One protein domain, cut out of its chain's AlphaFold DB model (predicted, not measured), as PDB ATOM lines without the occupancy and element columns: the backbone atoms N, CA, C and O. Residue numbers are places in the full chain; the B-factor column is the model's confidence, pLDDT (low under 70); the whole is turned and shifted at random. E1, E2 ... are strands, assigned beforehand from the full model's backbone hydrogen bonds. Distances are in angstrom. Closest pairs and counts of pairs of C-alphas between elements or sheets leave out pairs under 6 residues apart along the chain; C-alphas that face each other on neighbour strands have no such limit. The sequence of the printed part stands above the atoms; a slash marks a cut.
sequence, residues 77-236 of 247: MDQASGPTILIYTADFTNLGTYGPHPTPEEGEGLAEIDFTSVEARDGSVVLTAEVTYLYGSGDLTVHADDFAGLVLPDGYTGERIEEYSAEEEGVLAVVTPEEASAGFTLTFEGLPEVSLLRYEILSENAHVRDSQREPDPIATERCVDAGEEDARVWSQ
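This is residues 77 to 236 of the 247 residues of an uncharacterized protein of Nocardiopsis metallicus (UniProt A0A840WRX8). Two strongly twisted sheets lie face to face as a sandwich, E1 E2 E3 E8 in one layer and E6 E5 E9 E10 E11 in the other, their strands at 30 degrees. A small two-strand sheet, E4 with E7, also faces the four-strand sheet, near the end of E3 and the start of E8, while residues 94 to 100 and 154 to 159 stick out as loops. The printed part has 160 residues with eleven named strands, E1 to E11 in order, and no named helix; each sheet is antiparallel. The class is all strand, though under half of the residues are in named elements, 78 of 160. The whole is compact, with a radius of gyration of the C-alphas of 16.6 A, and spans 47 by 38 by 30 A.

Residues 77 to 78 pair antiparallel with residues 86 to 87 of E1, residues 84 to 88. E1 forms a hairpin with E2, residues 109 to 121, with N 85 and O 113 within hydrogen-bond range at 2.8 A. E2 forms a hairpin with E3, residues 124 to 136, with N 112 and O 132 at 2.9 A; E1 E2 E3 are a meander, each strand the antiparallel neighbour of the one before. E4, residues 140 to 143, is the antiparallel neighbour of E7, residues 171 to 175, with N 142 and O 173 at 2.9 A. E5, residues 147 to 151, and E6, residues 162 to 165, form a hairpin, with N 149 and O 164 at 2.8 A. E8, residues 181 to 189, is an edge strand beside E3, with N 127 and O 186 at 2.8 A. The closest C-alphas of E7 and E8, Val 175 and Ser 181, are 5.6 A apart. E9, residues 194 to 201, is beside E5, with N 150 and O 196 at 2.7 A. E9 forms a hairpin with E10, residues 218 to 225, with N 197 and O 222 at 2.8 A. E10 forms a hairpin with E11, residues 232 to 235, with N 223 and O 234 at 2.8 A; E9 E10 E11 are a second meander. Across the two large sheets, the closest C-alphas of E2 and E11, Val 118 and Arg 232, are 5.8 A apart. The sheets form a stack, face to face in turn.

E1 begins at C-alpha 84, (-32.682, -21.024, 36.148). E2 is 34.5 A long, E3 35.7 A, E8 26.8 A, E9 23.2 A and E10 23.6 A. E8 ends at C-alpha 189, (-30.246, -0.199, 27.251), and E11 at C-alpha 235, (-38.265, -20.969, 30.527).

The C-alphas farthest apart, Gly 99 and Asp 122, are 51.2 A apart. The printed part has no cut. The links E1 to E2 and E9 to E10 are long. Mean pLDDT of the printed part is 77.0, with residues 77 to 81, 89 to 107, 152 to 160, 202 to 217 and 236 under 70.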
ATOM      1  N   MET A  77     -25.661 -26.737  28.505       69.25
ATOM      2  CA  MET A  77     -26.680 -25.981  29.225       69.25
ATOM      3  C   MET A  77     -28.004 -26.729  29.254       69.25
ATOM      4  O   MET A  77     -28.445 -27.239  28.224       69.25
ATOM      5  N   ASP A  78     -28.659 -26.760  30.414       68.75
ATOM      6  CA  ASP A  78     -30.010 -27.315  30.526       68.75
ATOM      7  C   ASP A  78     -31.082 -26.218  30.413       68.75
ATOM      8  O   ASP A  78     -30.923 -25.082  30.880       68.75
ATOM      9  N   GLN A  79     -32.216 -26.577  29.817       63.47
ATOM     10  CA  GLN A  79     -33.409 -25.732  29.720       63.47
ATOM     11  C   GLN A  79     -34.337 -25.898  30.928       63.47
ATOM     12  O   GLN A  79     -35.553 -25.776  30.766       63.47
ATOM     13  N   ALA A  80     -33.788 -26.210  32.109       58.94
ATOM     14  CA  ALA A  80     -34.554 -26.441  33.331       58.94
ATOM     15  C   ALA A  80     -35.745 -25.469  33.452       58.94
ATOM     16  O   ALA A  80     -35.640 -24.287  33.117       58.94
ATOM     17  N   SER A  81     -36.900 -25.988  33.880       61.22
ATOM     18  CA  SER A  81     -38.123 -25.197  34.056       61.22
ATOM     19  C   SER A  81     -37.870 -23.990  34.961       61.22
ATOM     20  O   SER A  81     -37.210 -24.142  35.992       61.22
ATOM     21  N   GLY A  82     -38.448 -22.835  34.640       71.81
ATOM     22  CA  GLY A  82     -38.305 -21.606  35.417       71.81
ATOM     23  C   GLY A  82     -37.156 -20.683  34.978       71.81
ATOM     24  O   GLY A  82     -36.694 -20.747  33.837       71.81
ATOM     25  N   PRO A  83     -36.722 -19.761  35.859       77.38
ATOM     26  CA  PRO A  83     -35.714 -18.746  35.545       77.38
ATOM     27  C   PRO A  83     -34.284 -19.294  35.472       77.38
ATOM     28  O   PRO A  83     -33.390 -18.590  35.032       77.38
ATOM     29  N   THR A  84     -34.037 -20.531  35.885       81.56
ATOM     30  CA  THR A  84     -32.682 -21.024  36.148       81.56
ATOM     31  C   THR A  84     -31.999 -21.580  34.899       81.56
ATOM     32  O   THR A  84     -32.620 -22.336  34.156       81.56
ATOM     33  N   ILE A  85     -30.718 -21.277  34.683       81.75
ATOM     34  CA  ILE A  85     -29.845 -21.894  33.668       81.75
ATOM     35  C   ILE A  85     -28.845 -22.813  34.373       81.75
ATOM     36  O   ILE A  85     -28.141 -22.358  35.265       81.75
ATOM     37  N   LEU A  86     -28.740 -24.081  33.968       79.19
ATOM     38  CA  LEU A  86     -27.675 -24.972  34.452       79.19
ATOM     39  C   LEU A  86     -26.478 -24.924  33.509       79.19
ATOM     40  O   LEU A  86     -26.668 -24.977  32.296       79.19
ATOM     41  N   ILE A  87     -25.272 -24.891  34.069       78.12
ATOM     42  CA  ILE A  87     -23.992 -24.900  33.354       78.12
ATOM     43  C   ILE A  87     -23.188 -26.094  33.849       78.12
ATOM     44  O   ILE A  87     -22.994 -26.236  35.056       78.12
ATOM     45  N   TYR A  88     -22.703 -26.940  32.940       72.06
ATOM     46  CA  TYR A  88     -21.895 -28.103  33.301       72.06
ATOM     47  C   TYR A  88     -20.658 -28.298  32.422       72.06
ATOM     48  O   TYR A  88     -20.757 -28.161  31.205       72.06
ATOM     49  N   THR A  89     -19.532 -28.699  33.037       67.44
ATOM     50  CA  THR A  89     -18.263 -29.071  32.364       67.44
ATOM     51  C   THR A  89     -17.990 -30.582  32.301       67.44
ATOM     52  O   THR A  89     -16.876 -31.015  32.013       67.44
ATOM     53  N   ALA A  90     -19.013 -31.399  32.554       64.19
ATOM     54  CA  ALA A  90     -19.003 -32.851  32.383       64.19
ATOM     55  C   ALA A  90     -20.407 -33.344  32.003       64.19
ATOM     56  O   ALA A  90     -21.379 -32.599  32.126       64.19
ATOM     57  N   ASP A  91     -20.561 -34.609  31.596       61.56
ATOM     58  CA  ASP A  91     -21.891 -35.201  31.365       61.56
ATOM     59  C   ASP A  91     -22.635 -35.455  32.694       61.56
ATOM     60  O   ASP A  91     -22.779 -36.583  33.178       61.56
ATOM     61  N   PHE A  92     -23.135 -34.371  33.286       58.31
ATOM     62  CA  PHE A  92     -23.980 -34.373  34.474       58.31
ATOM     63  C   PHE A  92     -25.462 -34.623  34.149       58.31
ATOM     64  O   PHE A  92     -26.280 -34.746  35.065       58.31
ATOM     65  N   THR A  93     -25.820 -34.799  32.869       54.84
ATOM     66  CA  THR A  93     -27.215 -35.011  32.431       54.84
ATOM     67  C   THR A  93     -27.839 -36.291  33.005       54.84
ATOM     68  O   THR A  93     -29.060 -36.429  33.070       54.84
ATOM     69  N   ASN A  94     -27.008 -37.217  33.499       53.41
ATOM     70  CA  ASN A  94     -27.414 -38.507  34.061       53.41
ATOM     71  C   ASN A  94     -27.308 -38.606  35.597       53.41
ATOM     72  O   ASN A  94     -27.474 -39.705  36.146       53.41
ATOM     73  N   LEU A  95     -27.085 -37.498  36.324       54.22
ATOM     74  CA  LEU A  95     -26.941 -37.507  37.795       54.22
ATOM     75  C   LEU A  95     -28.159 -38.089  38.545       54.22
ATOM     76  O   LEU A  95     -28.053 -38.425  39.724       54.22
ATOM     77  N   GLY A  96     -29.303 -38.251  37.874       45.78
ATOM     78  CA  GLY A  96     -30.530 -38.797  38.449       45.78
ATOM     79  C   GLY A  96     -30.728 -40.315  38.344       45.78
ATOM     80  O   GLY A  96     -31.706 -40.803  38.913       45.78
ATOM     81  N   THR A  97     -29.898 -41.081  37.618       45.22
ATOM     82  CA  THR A  97     -30.320 -42.446  37.212       45.22
ATOM     83  C   THR A  97     -29.506 -43.621  37.762       45.22
ATOM     84  O   THR A  97     -30.103 -44.678  37.973       45.22
ATOM     85  N   TYR A  98     -28.207 -43.507  38.067       38.16
ATOM     86  CA  TYR A  98     -27.429 -44.674  38.525       38.16
ATOM     87  C   TYR A  98     -26.238 -44.320  39.436       38.16
ATOM     88  O   TYR A  98     -25.211 -43.850  38.968       38.16
ATOM     89  N   GLY A  99     -26.325 -44.686  40.722       52.69
ATOM     90  CA  GLY A  99     -25.172 -44.797  41.635       52.69
ATOM     91  C   GLY A  99     -24.814 -43.541  42.449       52.69
ATOM     92  O   GLY A  99     -25.470 -42.512  42.312       52.69
ATOM     93  N   PRO A 100     -23.821 -43.632  43.363       53.53
ATOM     94  CA  PRO A 100     -23.234 -42.446  43.988       53.53
ATOM     95  C   PRO A 100     -22.685 -41.520  42.897       53.53
ATOM     96  O   PRO A 100     -22.121 -42.018  41.922       53.53
ATOM     97  N   HIS A 101     -22.853 -40.204  43.068       58.28
ATOM     98  CA  HIS A 101     -22.348 -39.200  42.128       58.28
ATOM     99  C   HIS A 101     -20.872 -39.490  41.785       58.28
ATOM    100  O   HIS A 101     -20.087 -39.734  42.715       58.28
ATOM    101  N   PRO A 102     -20.501 -39.553  40.490       62.94
ATOM    102  CA  PRO A 102     -19.119 -39.804  40.091       62.94
ATOM    103  C   PRO A 102     -18.241 -38.703  40.677       62.94
ATOM    104  O   PRO A 102     -18.606 -37.544  40.576       62.94
ATOM    105  N   THR A 103     -17.123 -39.058  41.318       67.88
ATOM    106  CA  THR A 103     -16.167 -38.051  41.809       67.88
ATOM    107  C   THR A 103     -15.752 -37.170  40.633       67.88
ATOM    108  O   THR A 103     -15.349 -37.754  39.627       67.88
ATOM    109  N   PRO A 104     -15.868 -35.835  40.743       64.88
ATOM    110  CA  PRO A 104     -15.594 -34.962  39.621       64.88
ATOM    111  C   PRO A 104     -14.104 -35.036  39.301       64.88
ATOM    112  O   PRO A 104     -13.268 -35.068  40.217       64.88
ATOM    113  N   GLU A 105     -13.777 -35.100  38.018       67.81
ATOM    114  CA  GLU A 105     -12.405 -34.930  37.551       67.81
ATOM    115  C   GLU A 105     -11.949 -33.479  37.775       67.81
ATOM    116  O   GLU A 105     -12.749 -32.587  38.080       67.81
ATOM    117  N   GLU A 106     -10.637 -33.248  37.717       68.62
ATOM    118  CA  GLU A 106     -10.068 -31.905  37.842       68.62
ATOM    119  C   GLU A 106     -10.612 -31.010  36.720       68.62
ATOM    120  O   GLU A 106     -10.502 -31.361  35.549       68.62
ATOM    121  N   GLY A 107     -11.230 -29.882  37.081       62.03
ATOM    122  CA  GLY A 107     -11.864 -28.964  36.125       62.03
ATOM    123  C   GLY A 107     -13.343 -29.249  35.830       62.03
ATOM    124  O   GLY A 107     -14.015 -28.431  35.199       62.03
ATOM    125  N   GLU A 108     -13.903 -30.355  36.329       72.25
ATOM    126  CA  GLU A 108     -15.339 -30.619  36.208       72.25
ATOM    127  C   GLU A 108     -16.155 -29.800  37.220       72.25
ATOM    128  O   GLU A 108     -15.731 -29.585  38.357       72.25
ATOM    129  N   GLY A 109     -17.346 -29.364  36.819       75.12
ATOM    130  CA  GLY A 109     -18.157 -28.393  37.541       75.12
ATOM    131  C   GLY A 109     -19.599 -28.339  37.048       75.12
ATOM    132  O   GLY A 109     -19.879 -28.524  35.866       75.12
ATOM    133  N   LEU A 110     -20.518 -28.095  37.973       78.50
ATOM    134  CA  LEU A 110     -21.935 -27.847  37.761       78.50
ATOM    135  C   LEU A 110     -22.303 -26.603  38.568       78.50
ATOM    136  O   LEU A 110     -22.133 -26.591  39.790       78.50
ATOM    137  N   ALA A 111     -22.854 -25.598  37.898       82.81
ATOM    138  CA  ALA A 111     -23.463 -24.440  38.535       82.81
ATOM    139  C   ALA A 111     -24.842 -24.150  37.957       82.81
ATOM    140  O   ALA A 111     -25.216 -24.632  36.886       82.81
ATOM    141  N   GLU A 112     -25.579 -23.326  38.680       87.06
ATOM    142  CA  GLU A 112     -26.830 -22.739  38.236       87.06
ATOM    143  C   GLU A 112     -26.730 -21.215  38.243       87.06
ATOM    144  O   GLU A 112     -26.145 -20.642  39.157       87.06
ATOM    145  N   ILE A 113     -27.289 -20.564  37.226       90.44
ATOM    146  CA  ILE A 113     -27.571 -19.129  37.210       90.44
ATOM    147  C   ILE A 113     -29.065 -18.974  37.451       90.44
ATOM    148  O   ILE A 113     -29.862 -19.407  36.617       90.44
ATOM    149  N   ASP A 114     -29.446 -18.355  38.562       91.56
ATOM    150  CA  ASP A 114     -30.843 -18.113  38.904       91.56
ATOM    151  C   ASP A 114     -31.185 -16.624  38.790       91.56
ATOM    152  O   ASP A 114     -30.617 -15.790  39.498       91.56
ATOM    153  N   PHE A 115     -32.113 -16.275  37.892       92.62
ATOM    154  CA  PHE A 115     -32.595 -14.898  37.751       92.62
ATOM    155  C   PHE A 115     -33.625 -14.594  38.837       92.62
ATOM    156  O   PHE A 115     -34.771 -15.042  38.793       92.62
ATOM    157  N   THR A 116     -33.206 -13.795  39.814       90.50
ATOM    158  CA  THR A 116     -33.978 -13.499  41.028       90.50
ATOM    159  C   THR A 116     -34.922 -12.310  40.867       90.50
ATOM    160  O   THR A 116     -35.939 -12.233  41.560       90.50
ATOM    161  N   SER A 117     -34.617 -11.386  39.951       92.56
ATOM    162  CA  SER A 117     -35.501 -10.269  39.621       92.56
ATOM    163  C   SER A 117     -35.222  -9.691  38.239       92.56
ATOM    164  O   SER A 117     -34.094  -9.735  37.748       92.56
ATOM    165  N   VAL A 118     -36.246  -9.064  37.670       94.69
ATOM    166  CA  VAL A 118     -36.154  -8.200  36.496       94.69
ATOM    167  C   VAL A 118     -36.980  -6.942  36.735       94.69
ATOM    168  O   VAL A 118     -37.996  -6.987  37.427       94.69
ATOM    169  N   GLU A 119     -36.529  -5.815  36.199       94.69
ATOM    170  CA  GLU A 119     -37.233  -4.539  36.293       94.69
ATOM    171  C   GLU A 119     -36.877  -3.605  35.132       94.69
ATOM    172  O   GLU A 119     -35.736  -3.572  34.666       94.69
ATOM    173  N   ALA A 120     -37.848  -2.801  34.698       92.38
ATOM    174  CA  ALA A 120     -37.606  -1.680  33.800       92.38
ATOM    175  C   ALA A 120     -37.157  -0.444  34.602       92.38
ATOM    176  O   ALA A 120     -37.829  -0.006  35.541       92.38
ATOM    177  N   ARG A 121     -36.019   0.146  34.232       91.00
ATOM    178  CA  ARG A 121     -35.463   1.357  34.855       91.00
ATOM    179  C   ARG A 121     -34.966   2.321  33.796       91.00
ATOM    180  O   ARG A 121     -34.047   2.004  33.054       91.00
ATOM    181  N   ASP A 122     -35.561   3.511  33.748       88.81
ATOM    182  CA  ASP A 122     -35.104   4.629  32.909       88.81
ATOM    183  C   ASP A 122     -34.869   4.263  31.424       88.81
ATOM    184  O   ASP A 122     -33.971   4.793  30.776       88.81
ATOM    185  N   GLY A 123     -35.695   3.369  30.864       88.12
ATOM    186  CA  GLY A 123     -35.567   2.898  29.475       88.12
ATOM    187  C   GLY A 123     -34.581   1.742  29.272       88.12
ATOM    188  O   GLY A 123     -34.269   1.409  28.133       88.12
ATOM    189  N   SER A 124     -34.106   1.136  30.360       94.62
ATOM    190  CA  SER A 124     -33.294  -0.082  30.364       94.62
ATOM    191  C   SER A 124     -34.037  -1.226  31.047       94.62
ATOM    192  O   SER A 124     -34.852  -0.994  31.943       94.62
ATOM    193  N   VAL A 125     -33.711  -2.456  30.668       94.81
ATOM    194  CA  VAL A 125     -34.097  -3.659  31.414       94.81
ATOM    195  C   VAL A 125     -32.923  -4.070  32.291       94.81
ATOM    196  O   VAL A 125     -31.804  -4.213  31.801       94.81
ATOM    197  N   VAL A 126     -33.173  -4.247  33.587       96.75
ATOM    198  CA  VAL A 126     -32.169  -4.665  34.570       96.75
ATOM    199  C   VAL A 126     -32.550  -6.032  35.117       96.75
ATOM    200  O   VAL A 126     -33.644  -6.202  35.655       96.75
ATOM    201  N   LEU A 127     -31.641  -6.998  35.013       96.50
ATOM    202  CA  LEU A 127     -31.793  -8.339  35.565       96.50
ATOM    203  C   LEU A 127     -30.804  -8.546  36.707       96.50
ATOM    204  O   LEU A 127     -29.633  -8.194  36.596       96.50
ATOM    205  N   THR A 128     -31.262  -9.142  37.803       96.62
ATOM    206  CA  THR A 128     -30.398  -9.561  38.915       96.62
ATOM    207  C   THR A 128     -30.392 -11.074  39.005       96.62
ATOM    208  O   THR A 128     -31.455 -11.702  39.025       96.62
ATOM    209  N   ALA A 129     -29.203 -11.655  39.101       96.19
ATOM    210  CA  ALA A 129     -29.021 -13.094  39.160       96.19
ATOM    211  C   ALA A 129     -28.008 -13.506  40.233       96.19
ATOM    212  O   ALA A 129     -27.162 -12.714  40.652       96.19
ATOM    213  N   GLU A 130     -28.110 -14.759  40.667       94.94
ATOM    214  CA  GLU A 130     -27.132 -15.425  41.525       94.94
ATOM    215  C   GLU A 130     -26.598 -16.663  40.804       94.94
ATOM    216  O   GLU A 130     -27.372 -17.483  40.309       94.94
ATOM    217  N   VAL A 131     -25.275 -16.794  40.734       91.12
ATOM    218  CA  VAL A 131     -24.617 -18.038  40.329       91.12
ATOM    219  C   VAL A 131     -24.389 -18.873  41.578       91.12
ATOM    220  O   VAL A 131     -23.807 -18.364  42.535       91.12
ATOM    221  N   THR A 132     -24.790 -20.142  41.563       90.00
ATOM    222  CA  THR A 132     -24.543 -21.094  42.654       90.00
ATOM    223  C   THR A 132     -23.783 -22.314  42.146       90.00
ATOM    224  O   THR A 132     -24.213 -22.993  41.218       90.00
ATOM    225  N   TYR A 133     -22.655 -22.617  42.783       85.25
ATOM    226  CA  TYR A 133     -21.857 -23.815  42.565       85.25
ATOM    227  C   TYR A 133     -22.518 -25.021  43.236       85.25
ATOM    228  O   TYR A 133     -22.700 -25.053  44.456       85.25
ATOM    229  N   LEU A 134     -22.864 -26.036  42.450       83.38
ATOM    230  CA  LEU A 134     -23.589 -27.211  42.933       83.38
ATOM    231  C   LEU A 134     -22.660 -28.399  43.172       83.38
ATOM    232  O   LEU A 134     -22.843 -29.161  44.127       83.38
ATOM    233  N   TYR A 135     -21.684 -28.593  42.289       79.06
ATOM    234  CA  TYR A 135     -20.830 -29.774  42.304       79.06
ATOM    235  C   TYR A 135     -19.586 -29.569  41.450       79.06
ATOM    236  O   TYR A 135     -19.688 -28.940  40.411       79.06
ATOM    237  N   GLY A 136     -18.443 -30.145  41.829       77.06
ATOM    238  CA  GLY A 136     -17.240 -30.115  40.996       77.06
ATOM    239  C   GLY A 136     -15.942 -29.879  41.758       77.06
ATOM    240  O   GLY A 136     -15.893 -30.008  42.984       77.06
ATOM    241  N   SER A 137     -14.894 -29.573  41.000       72.94
ATOM    242  CA  SER A 137     -13.542 -29.276  41.472       72.94
ATOM    243  C   SER A 137     -12.906 -28.029  40.831       72.94
ATOM    244  O   SER A 137     -11.899 -27.559  41.354       72.94
ATOM    245  N   GLY A 138     -13.456 -27.514  39.723       72.25
ATOM    246  CA  GLY A 138     -12.955 -26.321  39.025       72.25
ATOM    247  C   GLY A 138     -13.732 -25.044  39.345       72.25
ATOM    248  O   GLY A 138     -14.854 -25.117  39.847       72.25
ATOM    249  N   ASP A 139     -13.151 -23.893  39.017       76.25
ATOM    250  CA  ASP A 139     -13.799 -22.581  39.126       76.25
ATOM    251  C   ASP A 139     -14.747 -22.347  37.941       76.25
ATOM    252  O   ASP A 139     -14.476 -22.773  36.815       76.25
ATOM    253  N   LEU A 140     -15.854 -21.645  38.179       77.12
ATOM    254  CA  LEU A 140     -16.817 -21.264  37.145       77.12
ATOM    255  C   LEU A 140     -16.911 -19.745  37.076       77.12
ATOM    256  O   LEU A 140     -17.166 -19.080  38.081       77.12
ATOM    257  N   THR A 141     -16.714 -19.215  35.873       78.75
ATOM    258  CA  THR A 141     -16.742 -17.779  35.593       78.75
ATOM    259  C   THR A 141     -17.880 -17.476  34.630       78.75
ATOM    260  O   THR A 141     -18.091 -18.220  33.675       78.75
ATOM    261  N   VAL A 142     -18.608 -16.394  34.895       83.75
ATOM    262  CA  VAL A 142     -19.691 -15.883  34.046       83.75
ATOM    263  C   VAL A 142     -19.278 -14.520  33.513       83.75
ATOM    264  O   VAL A 142     -18.900 -13.646  34.305       83.75
ATOM    265  N   HIS A 143     -19.352 -14.329  32.196       85.81
ATOM    266  CA  HIS A 143     -18.999 -13.071  31.544       85.81
ATOM    267  C   HIS A 143     -20.240 -12.330  31.053       85.81
ATOM    268  O   HIS A 143     -21.281 -12.925  30.781       85.81
ATOM    269  N   ALA A 144     -20.128 -11.010  30.931       85.88
ATOM    270  CA  ALA A 144     -21.201 -10.187  30.384       85.88
ATOM    271  C   ALA A 144     -21.444 -10.465  28.898       85.88
ATOM    272  O   ALA A 144     -22.593 -10.530  28.467       85.88
ATOM    273  N   ASP A 145     -20.372 -10.721  28.145       85.62
ATOM    274  CA  ASP A 145     -20.419 -10.996  26.706       85.62
ATOM    275  C   ASP A 145     -21.147 -12.299  26.339       85.62
ATOM    276  O   ASP A 145     -21.486 -12.508  25.172       85.62
ATOM    277  N   ASP A 146     -21.406 -13.163  27.321       85.81
ATOM    278  CA  ASP A 146     -22.163 -14.403  27.135       85.81
ATOM    279  C   ASP A 146     -23.671 -14.140  27.047       85.81
ATOM    280  O   ASP A 146     -24.439 -15.023  26.659       85.81
ATOM    281  N   PHE A 147     -24.119 -12.937  27.422       91.06
ATOM    282  CA  PHE A 147     -25.524 -12.561  27.432       91.06
ATOM    283  C   PHE A 147     -25.889 -11.637  26.276       91.06
ATOM    284  O   PHE A 147     -25.242 -10.624  26.009       91.06
ATOM    285  N   ALA A 148     -27.021 -11.942  25.651       92.38
ATOM    286  CA  ALA A 148     -27.646 -11.092  24.654       92.38
ATOM    287  C   ALA A 148     -29.155 -10.992  24.899       92.38
ATOM    288  O   ALA A 148     -29.838 -11.999  25.100       92.38
ATOM    289  N   GLY A 149     -29.686  -9.776  24.849       91.62
ATOM    290  CA  GLY A 149     -31.115  -9.511  24.768       91.62
ATOM    291  C   GLY A 149     -31.574  -9.593  23.317       91.62
ATOM    292  O   GLY A 149     -30.947  -9.025  22.428       91.62
ATOM    293  N   LEU A 150     -32.662 -10.299  23.056       88.75
ATOM    294  CA  LEU A 150     -33.172 -10.582  21.724       88.75
ATOM    295  C   LEU A 150     -34.636 -10.158  21.627       88.75
ATOM    296  O   LEU A 150     -35.459 -10.477  22.487       88.75
ATOM    297  N   VAL A 151     -34.980  -9.482  20.534       84.31
ATOM    298  CA  VAL A 151     -36.362  -9.127  20.201       84.31
ATOM    299  C   VAL A 151     -36.779  -9.913  18.970       84.31
ATOM    300  O   VAL A 151     -36.207  -9.748  17.887       84.31
ATOM    301  N   LEU A 152     -37.786 -10.770  19.141       69.69
ATOM    302  CA  LEU A 152     -38.398 -11.497  18.038       69.69
ATOM    303  C   LEU A 152     -39.525 -10.654  17.410       69.69
ATOM    304  O   LEU A 152     -40.351 -10.106  18.132       69.69
ATOM    305  N   PRO A 153     -39.591 -10.549  16.073       63.06
ATOM    306  CA  PRO A 153     -40.719  -9.964  15.361       63.06
ATOM    307  C   PRO A 153     -42.022 -10.721  15.620       63.06
ATOM    308  O   PRO A 153     -42.022 -11.951  15.692       63.06
ATOM    309  N   ASP A 154     -43.144 -10.005  15.592       57.53
ATOM    310  CA  ASP A 154     -44.481 -10.604  15.607       57.53
ATOM    311  C   ASP A 154     -44.617 -11.722  14.551       57.53
ATOM    312  O   ASP A 154     -44.344 -11.523  13.359       57.53
ATOM    313  N   GLY A 155     -45.062 -12.913  14.971       52.59
ATOM    314  CA  GLY A 155     -45.289 -14.059  14.077       52.59
ATOM    315  C   GLY A 155     -44.014 -14.717  13.526       52.59
ATOM    316  O   GLY A 155     -44.043 -15.301  12.435       52.59
ATOM    317  N   TYR A 156     -42.896 -14.608  14.246       49.59
ATOM    318  CA  TYR A 156     -41.581 -15.070  13.810       49.59
ATOM    319  C   TYR A 156     -41.541 -16.525  13.307       49.59
ATOM    320  O   TYR A 156     -41.898 -17.471  14.006       49.59
ATOM    321  N   THR A 157     -41.028 -16.698  12.084       50.91
ATOM    322  CA  THR A 157     -40.621 -17.989  11.497       50.91
ATOM    323  C   THR A 157     -39.217 -17.931  10.855       50.91
ATOM    324  O   THR A 157     -38.841 -18.871  10.155       50.91
ATOM    325  N   GLY A 158     -38.422 -16.863  11.080       53.12
ATOM    326  CA  GLY A 158     -37.030 -16.755  10.593       53.12
ATOM    327  C   GLY A 158     -36.361 -15.359  10.616       53.12
ATOM    328  O   GLY A 158     -37.029 -14.347  10.735       53.12
ATOM    329  N   GLU A 159     -35.032 -15.350  10.462       53.09
ATOM    330  CA  GLU A 159     -33.998 -14.330  10.122       53.09
ATOM    331  C   GLU A 159     -34.021 -12.832  10.521       53.09
ATOM    332  O   GLU A 159     -33.091 -12.122  10.132       53.09
ATOM    333  N   ARG A 160     -34.950 -12.296  11.316       51.62
ATOM    334  CA  ARG A 160     -34.733 -10.948  11.896       51.62
ATOM    335  C   ARG A 160     -34.893 -10.948  13.406       51.62
ATOM    336  O   ARG A 160     -36.009 -10.877  13.878       51.62
ATOM    337  N   ILE A 161     -33.783 -10.992  14.130       70.88
ATOM    338  CA  ILE A 161     -33.722 -10.811  15.582       70.88
ATOM    339  C   ILE A 161     -32.972  -9.501  15.808       70.88
ATOM    340  O   ILE A 161     -31.890  -9.322  15.245       70.88
ATOM    341  N   GLU A 162     -33.564  -8.553  16.529       85.56
ATOM    342  CA  GLU A 162     -32.796  -7.397  17.005       85.56
ATOM    343  C   GLU A 162     -32.069  -7.824  18.278       85.56
ATOM    344  O   GLU A 162     -32.698  -8.353  19.193       85.56
ATOM    345  N   GLU A 163     -30.748  -7.660  18.291       90.25
ATOM    346  CA  GLU A 163     -29.864  -8.104  19.368       90.25
ATOM    347  C   GLU A 163     -29.329  -6.895  20.141       90.25
ATOM    348  O   GLU A 163     -28.935  -5.889  19.546       90.25
ATOM    349  N   TYR A 164     -29.337  -7.014  21.464       92.56
ATOM    350  CA  TYR A 164     -28.931  -6.017  22.443       92.56
ATOM    351  C   TYR A 164     -27.848  -6.645  23.318       92.56
ATOM    352  O   TYR A 164     -28.060  -7.706  23.904       92.56
ATOM    353  N   SER A 165     -26.689  -6.004  23.406       93.50
ATOM    354  CA  SER A 165     -25.619  -6.425  24.313       93.50
ATOM    355  C   SER A 165     -25.884  -5.911  25.726       93.50
ATOM    356  O   SER A 165     -26.572  -4.902  25.895       93.50
ATOM    357  N   ALA A 166     -25.348  -6.609  26.726       93.12
ATOM    358  CA  ALA A 166     -25.290  -6.077  28.079       93.12
ATOM    359  C   ALA A 166     -24.359  -4.850  28.126       93.12
ATOM    360  O   ALA A 166     -23.387  -4.771  27.376       93.12
ATOM    361  N   GLU A 167     -24.664  -3.899  29.005       95.88
ATOM    362  CA  GLU A 167     -23.830  -2.715  29.254       95.88
ATOM    363  C   GLU A 167     -22.595  -3.052  30.102       95.88
ATOM    364  O   GLU A 167     -21.596  -2.331  30.091       95.88
ATOM    365  N   GLU A 168     -22.673  -4.120  30.895       94.38
ATOM    366  CA  GLU A 168     -21.547  -4.629  31.660       94.38
ATOM    367  C   GLU A 168     -20.471  -5.228  30.740       94.38
ATOM    368  O   GLU A 168     -20.758  -5.782  29.685       94.38
ATOM    369  N   GLU A 169     -19.211  -5.158  31.174       88.81
ATOM    370  CA  GLU A 169     -18.064  -5.707  30.445       88.81
ATOM    371  C   GLU A 169     -17.281  -6.677  31.342       88.81
ATOM    372  O   GLU A 169     -17.106  -6.439  32.544       88.81
ATOM    373  N   GLY A 170     -16.741  -7.744  30.748       82.75
ATOM    374  CA  GLY A 170     -15.840  -8.680  31.422       82.75
ATOM    375  C   GLY A 170     -16.535  -9.643  32.389       82.75
ATOM    376  O   GLY A 170     -17.641 -10.117  32.139       82.75
ATOM    377  N   VAL A 171     -15.843  -9.982  33.481       85.25
ATOM    378  CA  VAL A 171     -16.289 -10.994  34.451       85.25
ATOM    379  C   VAL A 171     -17.361 -10.430  35.384       85.25
ATOM    380  O   VAL A 171     -17.100  -9.497  36.147       85.25
ATOM    381  N   LEU A 172     -18.538 -11.054  35.373       87.69
ATOM    382  CA  LEU A 172     -19.677 -10.718  36.230       87.69
ATOM    383  C   LEU A 172     -19.649 -11.463  37.563       87.69
ATOM    384  O   LEU A 172     -19.964 -10.889  38.606       87.69
ATOM    385  N   ALA A 173     -19.284 -12.742  37.529       88.62
ATOM    386  CA  ALA A 173     -19.261 -13.603  38.701       88.62
ATOM    387  C   ALA A 173     -18.195 -14.693  38.562       88.62
ATOM    388  O   ALA A 173     -17.960 -15.211  37.471       88.62
ATOM    389  N   VAL A 174     -17.591 -15.054  39.694       86.06
ATOM    390  CA  VAL A 174     -16.717 -16.222  39.843       86.06
ATOM    391  C   VAL A 174     -17.225 -17.009  41.039       86.06
ATOM    392  O   VAL A 174     -17.398 -16.435  42.117       86.06
ATOM    393  N   VAL A 175     -17.467 -18.300  40.850       84.38
ATOM    394  CA  VAL A 175     -17.818 -19.222  41.931       84.38
ATOM    395  C   VAL A 175     -16.845 -20.390  41.955       84.38
ATOM    396  O   VAL A 175     -16.414 -20.889  40.913       84.38
ATOM    397  N   THR A 176     -16.503 -20.822  43.159       85.62
ATOM    398  CA  THR A 176     -15.542 -21.899  43.413       85.62
ATOM    399  C   THR A 176     -16.148 -22.898  44.400       85.62
ATOM    400  O   THR A 176     -17.160 -22.597  45.044       85.62
ATOM    401  N   PRO A 177     -15.551 -24.088  44.586       83.62
ATOM    402  CA  PRO A 177     -15.991 -25.010  45.631       83.62
ATOM    403  C   PRO A 177     -15.994 -24.390  47.043       83.62
ATOM    404  O   PRO A 177     -16.809 -24.774  47.887       83.62
ATOM    405  N   GLU A 178     -15.095 -23.443  47.323       86.31
ATOM    406  CA  GLU A 178     -15.016 -22.723  48.599       86.31
ATOM    407  C   GLU A 178     -15.926 -21.488  48.667       86.31
ATOM    408  O   GLU A 178     -16.436 -21.160  49.744       86.31
ATOM    409  N   GLU A 179     -16.142 -20.816  47.538       89.19
ATOM    410  CA  GLU A 179     -16.993 -19.633  47.380       89.19
ATOM    411  C   GLU A 179     -18.142 -19.969  46.427       89.19
ATOM    412  O   GLU A 179     -18.176 -19.583  45.262       89.19
ATOM    413  N   ALA A 180     -19.086 -20.745  46.957       89.31
ATOM    414  CA  ALA A 180     -20.099 -21.424  46.163       89.31
ATOM    415  C   ALA A 180     -21.228 -20.528  45.632       89.31
ATOM    416  O   ALA A 180     -22.121 -21.054  44.979       89.31
ATOM    417  N   SER A 181     -21.250 -19.220  45.902       94.38
ATOM    418  CA  SER A 181     -22.211 -18.338  45.235       94.38
ATOM    419  C   SER A 181     -21.739 -16.899  45.060       94.38
ATOM    420  O   SER A 181     -20.960 -16.373  45.859       94.38
ATOM    421  N   ALA A 182     -22.223 -16.268  43.989       94.56
ATOM    422  CA  ALA A 182     -21.924 -14.887  43.635       94.56
ATOM    423  C   ALA A 182     -23.113 -14.243  42.905       94.56
ATOM    424  O   ALA A 182     -23.674 -14.818  41.976       94.56
ATOM    425  N   GLY A 183     -23.492 -13.034  43.325       95.81
ATOM    426  CA  GLY A 183     -24.556 -12.254  42.690       95.81
ATOM    427  C   GLY A 183     -24.017 -11.281  41.646       95.81
ATOM    428  O   GLY A 183     -22.957 -10.688  41.851       95.81
ATOM    429  N   PHE A 184     -24.771 -11.073  40.569       96.19
ATOM    430  CA  PHE A 184     -24.451 -10.105  39.520       96.19
ATOM    431  C   PHE A 184     -25.708  -9.432  38.952       96.19
ATOM    432  O   PHE A 184     -26.845  -9.829  39.221       96.19
ATOM    433  N   THR A 185     -25.487  -8.376  38.173       96.88
ATOM    434  CA  THR A 185     -26.532  -7.618  37.483       96.88
ATOM    435  C   THR A 185     -26.188  -7.522  36.003       96.88
ATOM    436  O   THR A 185     -25.012  -7.420  35.660       96.88
ATOM    437  N   LEU A 186     -27.216  -7.572  35.160       97.06
ATOM    438  CA  LEU A 186     -27.151  -7.292  33.730       97.06
ATOM    439  C   LEU A 186     -28.075  -6.126  33.406       97.06
ATOM    440  O   LEU A 186     -29.232  -6.117  33.842       97.06
ATOM    441  N   THR A 187     -27.591  -5.187  32.611       97.19
ATOM    442  CA  THR A 187     -28.333  -4.015  32.163       97.19
ATOM    443  C   THR A 187     -28.357  -3.993  30.644       97.19
ATOM    444  O   THR A 187     -27.311  -4.047  30.008       97.19
ATOM    445  N   PHE A 188     -29.546  -3.878  30.056       96.25
ATOM    446  CA  PHE A 188     -29.722  -3.746  28.611       96.25
ATOM    447  C   PHE A 188     -30.406  -2.417  28.291       96.25
ATOM    448  O   PHE A 188     -31.594  -2.238  28.588       96.25
ATOM    449  N   GLU A 189     -29.675  -1.479  27.683       95.69
ATOM    450  CA  GLU A 189     -30.246  -0.199  27.251       95.69
ATOM    451  C   GLU A 189     -31.163  -0.403  26.034       95.69
ATOM    452  O   GLU A 189     -30.789  -1.014  25.033       95.69
ATOM    453  N   GLY A 190     -32.389   0.123  26.103       89.88
ATOM    454  CA  GLY A 190     -33.329   0.102  24.981       89.88
ATOM    455  C   GLY A 190     -33.961  -1.259  24.677       89.88
ATOM    456  O   GLY A 190     -34.786  -1.329  23.763       89.88
ATOM    457  N   LEU A 191     -33.629  -2.310  25.436       90.25
ATOM    458  CA  LEU A 191     -34.303  -3.601  25.333       90.25
ATOM    459  C   LEU A 191     -35.788  -3.430  25.705       90.25
ATOM    460  O   LEU A 191     -36.094  -2.836  26.743       90.25
ATOM    461  N   PRO A 192     -36.730  -3.918  24.881       88.19
ATOM    462  CA  PRO A 192     -38.146  -3.896  25.219       88.19
ATOM    463  C   PRO A 192     -38.456  -4.685  26.495       88.19
ATOM    464  O   PRO A 192     -37.785  -5.665  26.814       88.19
ATOM    465  N   GLU A 193     -39.530  -4.283  27.183       86.94
ATOM    466  CA  GLU A 193     -39.983  -4.925  28.425       86.94
ATOM    467  C   GLU A 193     -40.225  -6.425  28.248       86.94
ATOM    468  O   GLU A 193     -39.880  -7.201  29.131       86.94
ATOM    469  N   VAL A 194     -40.760  -6.829  27.093       86.75
ATOM    470  CA  VAL A 194     -40.932  -8.232  26.715       86.75
ATOM    471  C   VAL A 194     -39.863  -8.610  25.696       86.75
ATOM    472  O   VAL A 194     -39.798  -8.037  24.605       86.75
ATOM    473  N   SER A 195     -39.006  -9.561  26.054       87.12
ATOM    474  CA  SER A 195     -37.855  -9.962  25.241       87.12
ATOM    475  C   SER A 195     -37.385 -11.385  25.561       87.12
ATOM    476  O   SER A 195     -37.913 -12.072  26.439       87.12
ATOM    477  N   LEU A 196     -36.403 -11.860  24.799       89.06
ATOM    478  CA  LEU A 196     -35.665 -13.085  25.071       89.06
ATOM    479  C   LEU A 196     -34.281 -12.739  25.612       89.06
ATOM    480  O   LEU A 196     -33.567 -11.940  25.025       89.06
ATOM    481  N   LEU A 197     -33.870 -13.391  26.688       91.12
ATOM    482  CA  LEU A 197     -32.489 -13.411  27.137       91.12
ATOM    483  C   LEU A 197     -31.828 -14.679  26.607       91.12
ATOM    484  O   LEU A 197     -32.232 -15.780  26.980       91.12
ATOM    485  N   ARG A 198     -30.806 -14.536  25.769       89.69
ATOM    486  CA  ARG A 198     -29.929 -15.628  25.352       89.69
ATOM    487  C   ARG A 198     -28.667 -15.605  26.203       89.69
ATOM    488  O   ARG A 198     -28.054 -14.556  26.360       89.69
ATOM    489  N   TYR A 199     -28.288 -16.772  26.706       87.44
ATOM    490  CA  TYR A 199     -26.957 -17.034  27.237       87.44
ATOM    491  C   TYR A 199     -26.267 -18.019  26.291       87.44
ATOM    492  O   TYR A 199     -26.825 -19.082  25.995       87.44
ATOM    493  N   GLU A 200     -25.117 -17.636  25.750       82.94
ATOM    494  CA  GLU A 200     -24.391 -18.362  24.710       82.94
ATOM    495  C   GLU A 200     -22.922 -18.500  25.098       82.94
ATOM    496  O   GLU A 200     -22.270 -17.516  25.427       82.94
ATOM    497  N   ILE A 201     -22.398 -19.723  25.019       73.94
ATOM    498  CA  ILE A 201     -20.978 -19.995  25.219       73.94
ATOM    499  C   ILE A 201     -20.397 -20.443  23.883       73.94
ATOM    500  O   ILE A 201     -20.858 -21.424  23.277       73.94
ATOM    501  N   LEU A 202     -19.387 -19.706  23.418       63.41
ATOM    502  CA  LEU A 202     -18.720 -20.012  22.163       63.41
ATOM    503  C   LEU A 202     -17.997 -21.348  22.243       63.41
ATOM    504  O   LEU A 202     -17.403 -21.742  23.244       63.41
ATOM    505  N   SER A 203     -18.056 -22.050  21.130       51.03
ATOM    506  CA  SER A 203     -17.589 -23.411  21.008       51.03
ATOM    507  C   SER A 203     -16.073 -23.570  20.954       51.03
ATOM    508  O   SER A 203     -15.569 -24.666  21.178       51.03
ATOM    509  N   GLU A 204     -15.333 -22.490  20.703       48.28
ATOM    510  CA  GLU A 204     -13.879 -22.451  20.886       48.28
ATOM    511  C   GLU A 204     -13.464 -22.711  22.342       48.28
ATOM    512  O   GLU A 204     -12.398 -23.272  22.562       48.28
ATOM    513  N   ASN A 205     -14.367 -22.449  23.294       49.09
ATOM    514  CA  ASN A 205     -14.210 -22.738  24.721       49.09
ATOM    515  C   ASN A 205     -14.811 -24.107  25.126       49.09
ATOM    516  O   ASN A 205     -14.936 -24.412  26.313       49.09
ATOM    517  N   ALA A 206     -15.249 -24.930  24.161       46.94
ATOM    518  CA  ALA A 206     -15.926 -26.203  24.406       46.94
ATOM    519  C   ALA A 206     -15.348 -27.336  23.540       46.94
ATOM    520  O   ALA A 206     -15.518 -27.354  22.320       46.94
ATOM    521  N   HIS A 207     -14.755 -28.377  24.141       46.44
ATOM    522  CA  HIS A 207     -14.540 -29.612  23.382       46.44
ATOM    523  C   HIS A 207     -15.843 -30.409  23.303       46.44
ATOM    524  O   HIS A 207     -16.369 -30.910  24.292       46.44
ATOM    525  N   VAL A 208     -16.370 -30.548  22.086       47.22
ATOM    526  CA  VAL A 208     -17.497 -31.435  21.790       47.22
ATOM    527  C   VAL A 208     -16.943 -32.789  21.343       47.22
ATOM    528  O   VAL A 208     -16.142 -32.876  20.413       47.22
ATOM    529  N   ARG A 209     -17.392 -33.873  21.986       41.44
ATOM    530  CA  ARG A 209     -16.911 -35.256  21.775       41.44
ATOM    531  C   ARG A 209     -16.963 -35.760  20.325       41.44
ATOM    532  O   ARG A 209     -16.257 -36.709  19.981       41.44
ATOM    533  N   ASP A 210     -17.781 -35.149  19.472       42.09
ATOM    534  CA  ASP A 210     -17.893 -35.499  18.059       42.09
ATOM    535  C   ASP A 210     -17.043 -34.568  17.187       42.09
ATOM    536  O   ASP A 210     -17.524 -33.608  16.595       42.09
ATOM    537  N   SER A 211     -15.772 -34.944  17.021       41.75
ATOM    538  CA  SER A 211     -14.773 -34.389  16.077       41.75
ATOM    539  C   SER A 211     -15.182 -34.324  14.581       41.75
ATOM    540  O   SER A 211     -14.335 -34.143  13.707       41.75
ATOM    541  N   GLN A 212     -16.462 -34.518  14.255       39.53
ATOM    542  CA  GLN A 212     -17.035 -34.528  12.902       39.53
ATOM    543  C   GLN A 212     -18.004 -33.362  12.650       39.53
ATOM    544  O   GLN A 212     -18.489 -33.218  11.528       39.53
ATOM    545  N   ARG A 213     -18.309 -32.547  13.665       44.16
ATOM    546  CA  ARG A 213     -19.192 -31.386  13.553       44.16
ATOM    547  C   ARG A 213     -18.409 -30.172  14.039       44.16
ATOM    548  O   ARG A 213     -17.795 -30.250  15.098       44.16
ATOM    549  N   GLU A 214     -18.377 -29.094  13.253       47.09
ATOM    550  CA  GLU A 214     -17.975 -27.792  13.798       47.09
ATOM    551  C   GLU A 214     -18.808 -27.577  15.062       47.09
ATOM    552  O   GLU A 214     -20.015 -27.849  15.024       47.09
ATOM    553  N   PRO A 215     -18.183 -27.247  16.199       54.88
ATOM    554  CA  PRO A 215     -18.941 -27.148  17.421       54.88
ATOM    555  C   PRO A 215     -19.810 -25.895  17.265       54.88
ATOM    556  O   PRO A 215     -19.318 -24.774  17.177       54.88
ATOM    557  N   ASP A 216     -21.111 -26.100  17.075       56.47
ATOM    558  CA  ASP A 216     -22.088 -25.018  17.123       56.47
ATOM    559  C   ASP A 216     -22.002 -24.403  18.539       56.47
ATOM    560  O   ASP A 216     -21.783 -25.155  19.502       56.47
ATOM    561  N   PRO A 217     -22.128 -23.074  18.702       61.91
ATOM    562  CA  PRO A 217     -22.175 -22.474  20.028       61.91
ATOM    563  C   PRO A 217     -23.299 -23.115  20.843       61.91
ATOM    564  O   PRO A 217     -24.372 -23.451  20.325       61.91
ATOM    565  N   ILE A 218     -23.039 -23.318  22.130       72.56
ATOM    566  CA  ILE A 218     -24.053 -23.840  23.040       72.56
ATOM    567  C   ILE A 218     -24.835 -22.624  23.514       72.56
ATOM    568  O   ILE A 218     -24.238 -21.701  24.054       72.56
ATOM    569  N   ALA A 219     -26.154 -22.618  23.316       78.25
ATOM    570  CA  ALA A 219     -27.030 -21.509  23.694       78.25
ATOM    571  C   ALA A 219     -28.269 -21.995  24.464       78.25
ATOM    572  O   ALA A 219     -28.792 -23.085  24.209       78.25
ATOM    573  N   THR A 220     -28.757 -21.177  25.395       82.50
ATOM    574  CA  THR A 220     -30.048 -21.352  26.076       82.50
ATOM    575  C   THR A 220     -30.768 -20.013  26.160       82.50
ATOM    576  O   THR A 220     -30.136 -18.960  26.200       82.50
ATOM    577  N   GLU A 221     -32.098 -20.046  26.180       86.19
ATOM    578  CA  GLU A 221     -32.928 -18.842  26.122       86.19
ATOM    579  C   GLU A 221     -33.925 -18.800  27.285       86.19
ATOM    580  O   GLU A 221     -34.497 -19.825  27.675       86.19
ATOM    581  N   ARG A 222     -34.160 -17.611  27.837       86.88
ATOM    582  CA  ARG A 222     -35.202 -17.333  28.831       86.88
ATOM    583  C   ARG A 222     -36.103 -16.215  28.331       86.88
ATOM    584  O   ARG A 222     -35.637 -15.262  27.722       86.88
ATOM    585  N   CYS A 223     -37.398 -16.340  28.582       88.38
ATOM    586  CA  CYS A 223     -38.323 -15.240  28.371       88.38
ATOM    587  C   CYS A 223     -38.129 -14.209  29.486       88.38
ATOM    588  O   CYS A 223     -37.952 -14.587  30.649       88.38
ATOM    589  N   VAL A 224     -38.202 -12.933  29.130       89.75
ATOM    590  CA  VAL A 224     -38.105 -11.800  30.045       89.75
ATOM    591  C   VAL A 224     -39.353 -10.942  29.882       89.75
ATOM    592  O   VAL A 224     -39.709 -10.581  28.765       89.75
ATOM    593  N   ASP A 225     -39.995 -10.621  31.000       90.25
ATOM    594  CA  ASP A 225     -41.038  -9.602  31.110       90.25
ATOM    595  C   ASP A 225     -40.611  -8.650  32.226       90.25
ATOM    596  O   ASP A 225     -40.501  -9.058  33.381       90.25
ATOM    597  N   ALA A 226     -40.296  -7.408  31.881       89.00
ATOM    598  CA  ALA A 226     -39.879  -6.366  32.813       89.00
ATOM    599  C   ALA A 226     -41.035  -5.432  33.225       89.00
ATOM    600  O   ALA A 226     -40.784  -4.408  33.869       89.00
ATOM    601  N   GLY A 227     -42.278  -5.762  32.850       83.12
ATOM    602  CA  GLY A 227     -43.464  -4.951  33.108       83.12
ATOM    603  C   GLY A 227     -43.797  -4.805  34.598       83.12
ATOM    604  O   GLY A 227     -43.626  -5.726  35.393       83.12
ATOM    605  N   GLU A 228     -44.317  -3.639  34.994       74.38
ATOM    606  CA  GLU A 228     -44.415  -3.219  36.406       74.38
ATOM    607  C   GLU A 228     -45.238  -4.144  37.332       74.38
ATOM    608  O   GLU A 228     -44.967  -4.188  38.533       74.38
ATOM    609  N   GLU A 229     -46.251  -4.856  36.824       74.62
ATOM    610  CA  GLU A 229     -47.164  -5.657  37.663       74.62
ATOM    611  C   GLU A 229     -46.826  -7.160  37.708       74.62
ATOM    612  O   GLU A 229     -47.205  -7.815  38.680       74.62
ATOM    613  N   ASP A 230     -46.084  -7.690  36.728       77.00
ATOM    614  CA  ASP A 230     -45.819  -9.131  36.566       77.00
ATOM    615  C   ASP A 230     -44.365  -9.441  36.138       77.00
ATOM    616  O   ASP A 230     -44.099 -10.482  35.533       77.00
ATOM    617  N   ALA A 231     -43.414  -8.565  36.490       87.88
ATOM    618  CA  ALA A 231     -42.009  -8.694  36.111       87.88
ATOM    619  C   ALA A 231     -41.408 -10.059  36.501       87.88
ATOM    620  O   ALA A 231     -41.419 -10.447  37.677       87.88
ATOM    621  N   ARG A 232     -40.881 -10.805  35.525       89.75
ATOM    622  CA  ARG A 232     -40.357 -12.162  35.728       89.75
ATOM    623  C   ARG A 232     -39.459 -12.649  34.590       89.75
ATOM    624  O   ARG A 232     -39.536 -12.185  33.456       89.75
ATOM    625  N   VAL A 233     -38.681 -13.682  34.900       89.00
ATOM    626  CA  VAL A 233     -37.900 -14.478  33.945       89.00
ATOM    627  C   VAL A 233     -38.403 -15.924  33.994       89.00
ATOM    628  O   VAL A 233     -38.696 -16.430  35.079       89.00
ATOM    629  N   TRP A 234     -38.558 -16.593  32.849       87.31
ATOM    630  CA  TRP A 234     -39.040 -17.984  32.802       87.31
ATOM    631  C   TRP A 234     -38.520 -18.767  31.593       87.31
ATOM    632  O   TRP A 234     -37.987 -18.195  30.639       87.31
ATOM    633  N   SER A 235     -38.669 -20.092  31.626       79.75
ATOM    634  CA  SER A 235     -38.265 -20.969  30.527       79.75
ATOM    635  C   SER A 235     -39.322 -20.956  29.425       79.75
ATOM    636  O   SER A 235     -40.519 -21.024  29.702       79.75
ATOM    637  N   GLN A 236     -38.900 -20.980  28.156       68.81
ATOM    638  CA  GLN A 236     -39.824 -21.143  27.018       68.81
ATOM    639  C   GLN A 236     -40.691 -22.406  27.141       68.81
ATOM    640  O   GLN A 236     -41.804 -22.481  26.615       68.81
TER     641      GLN A 236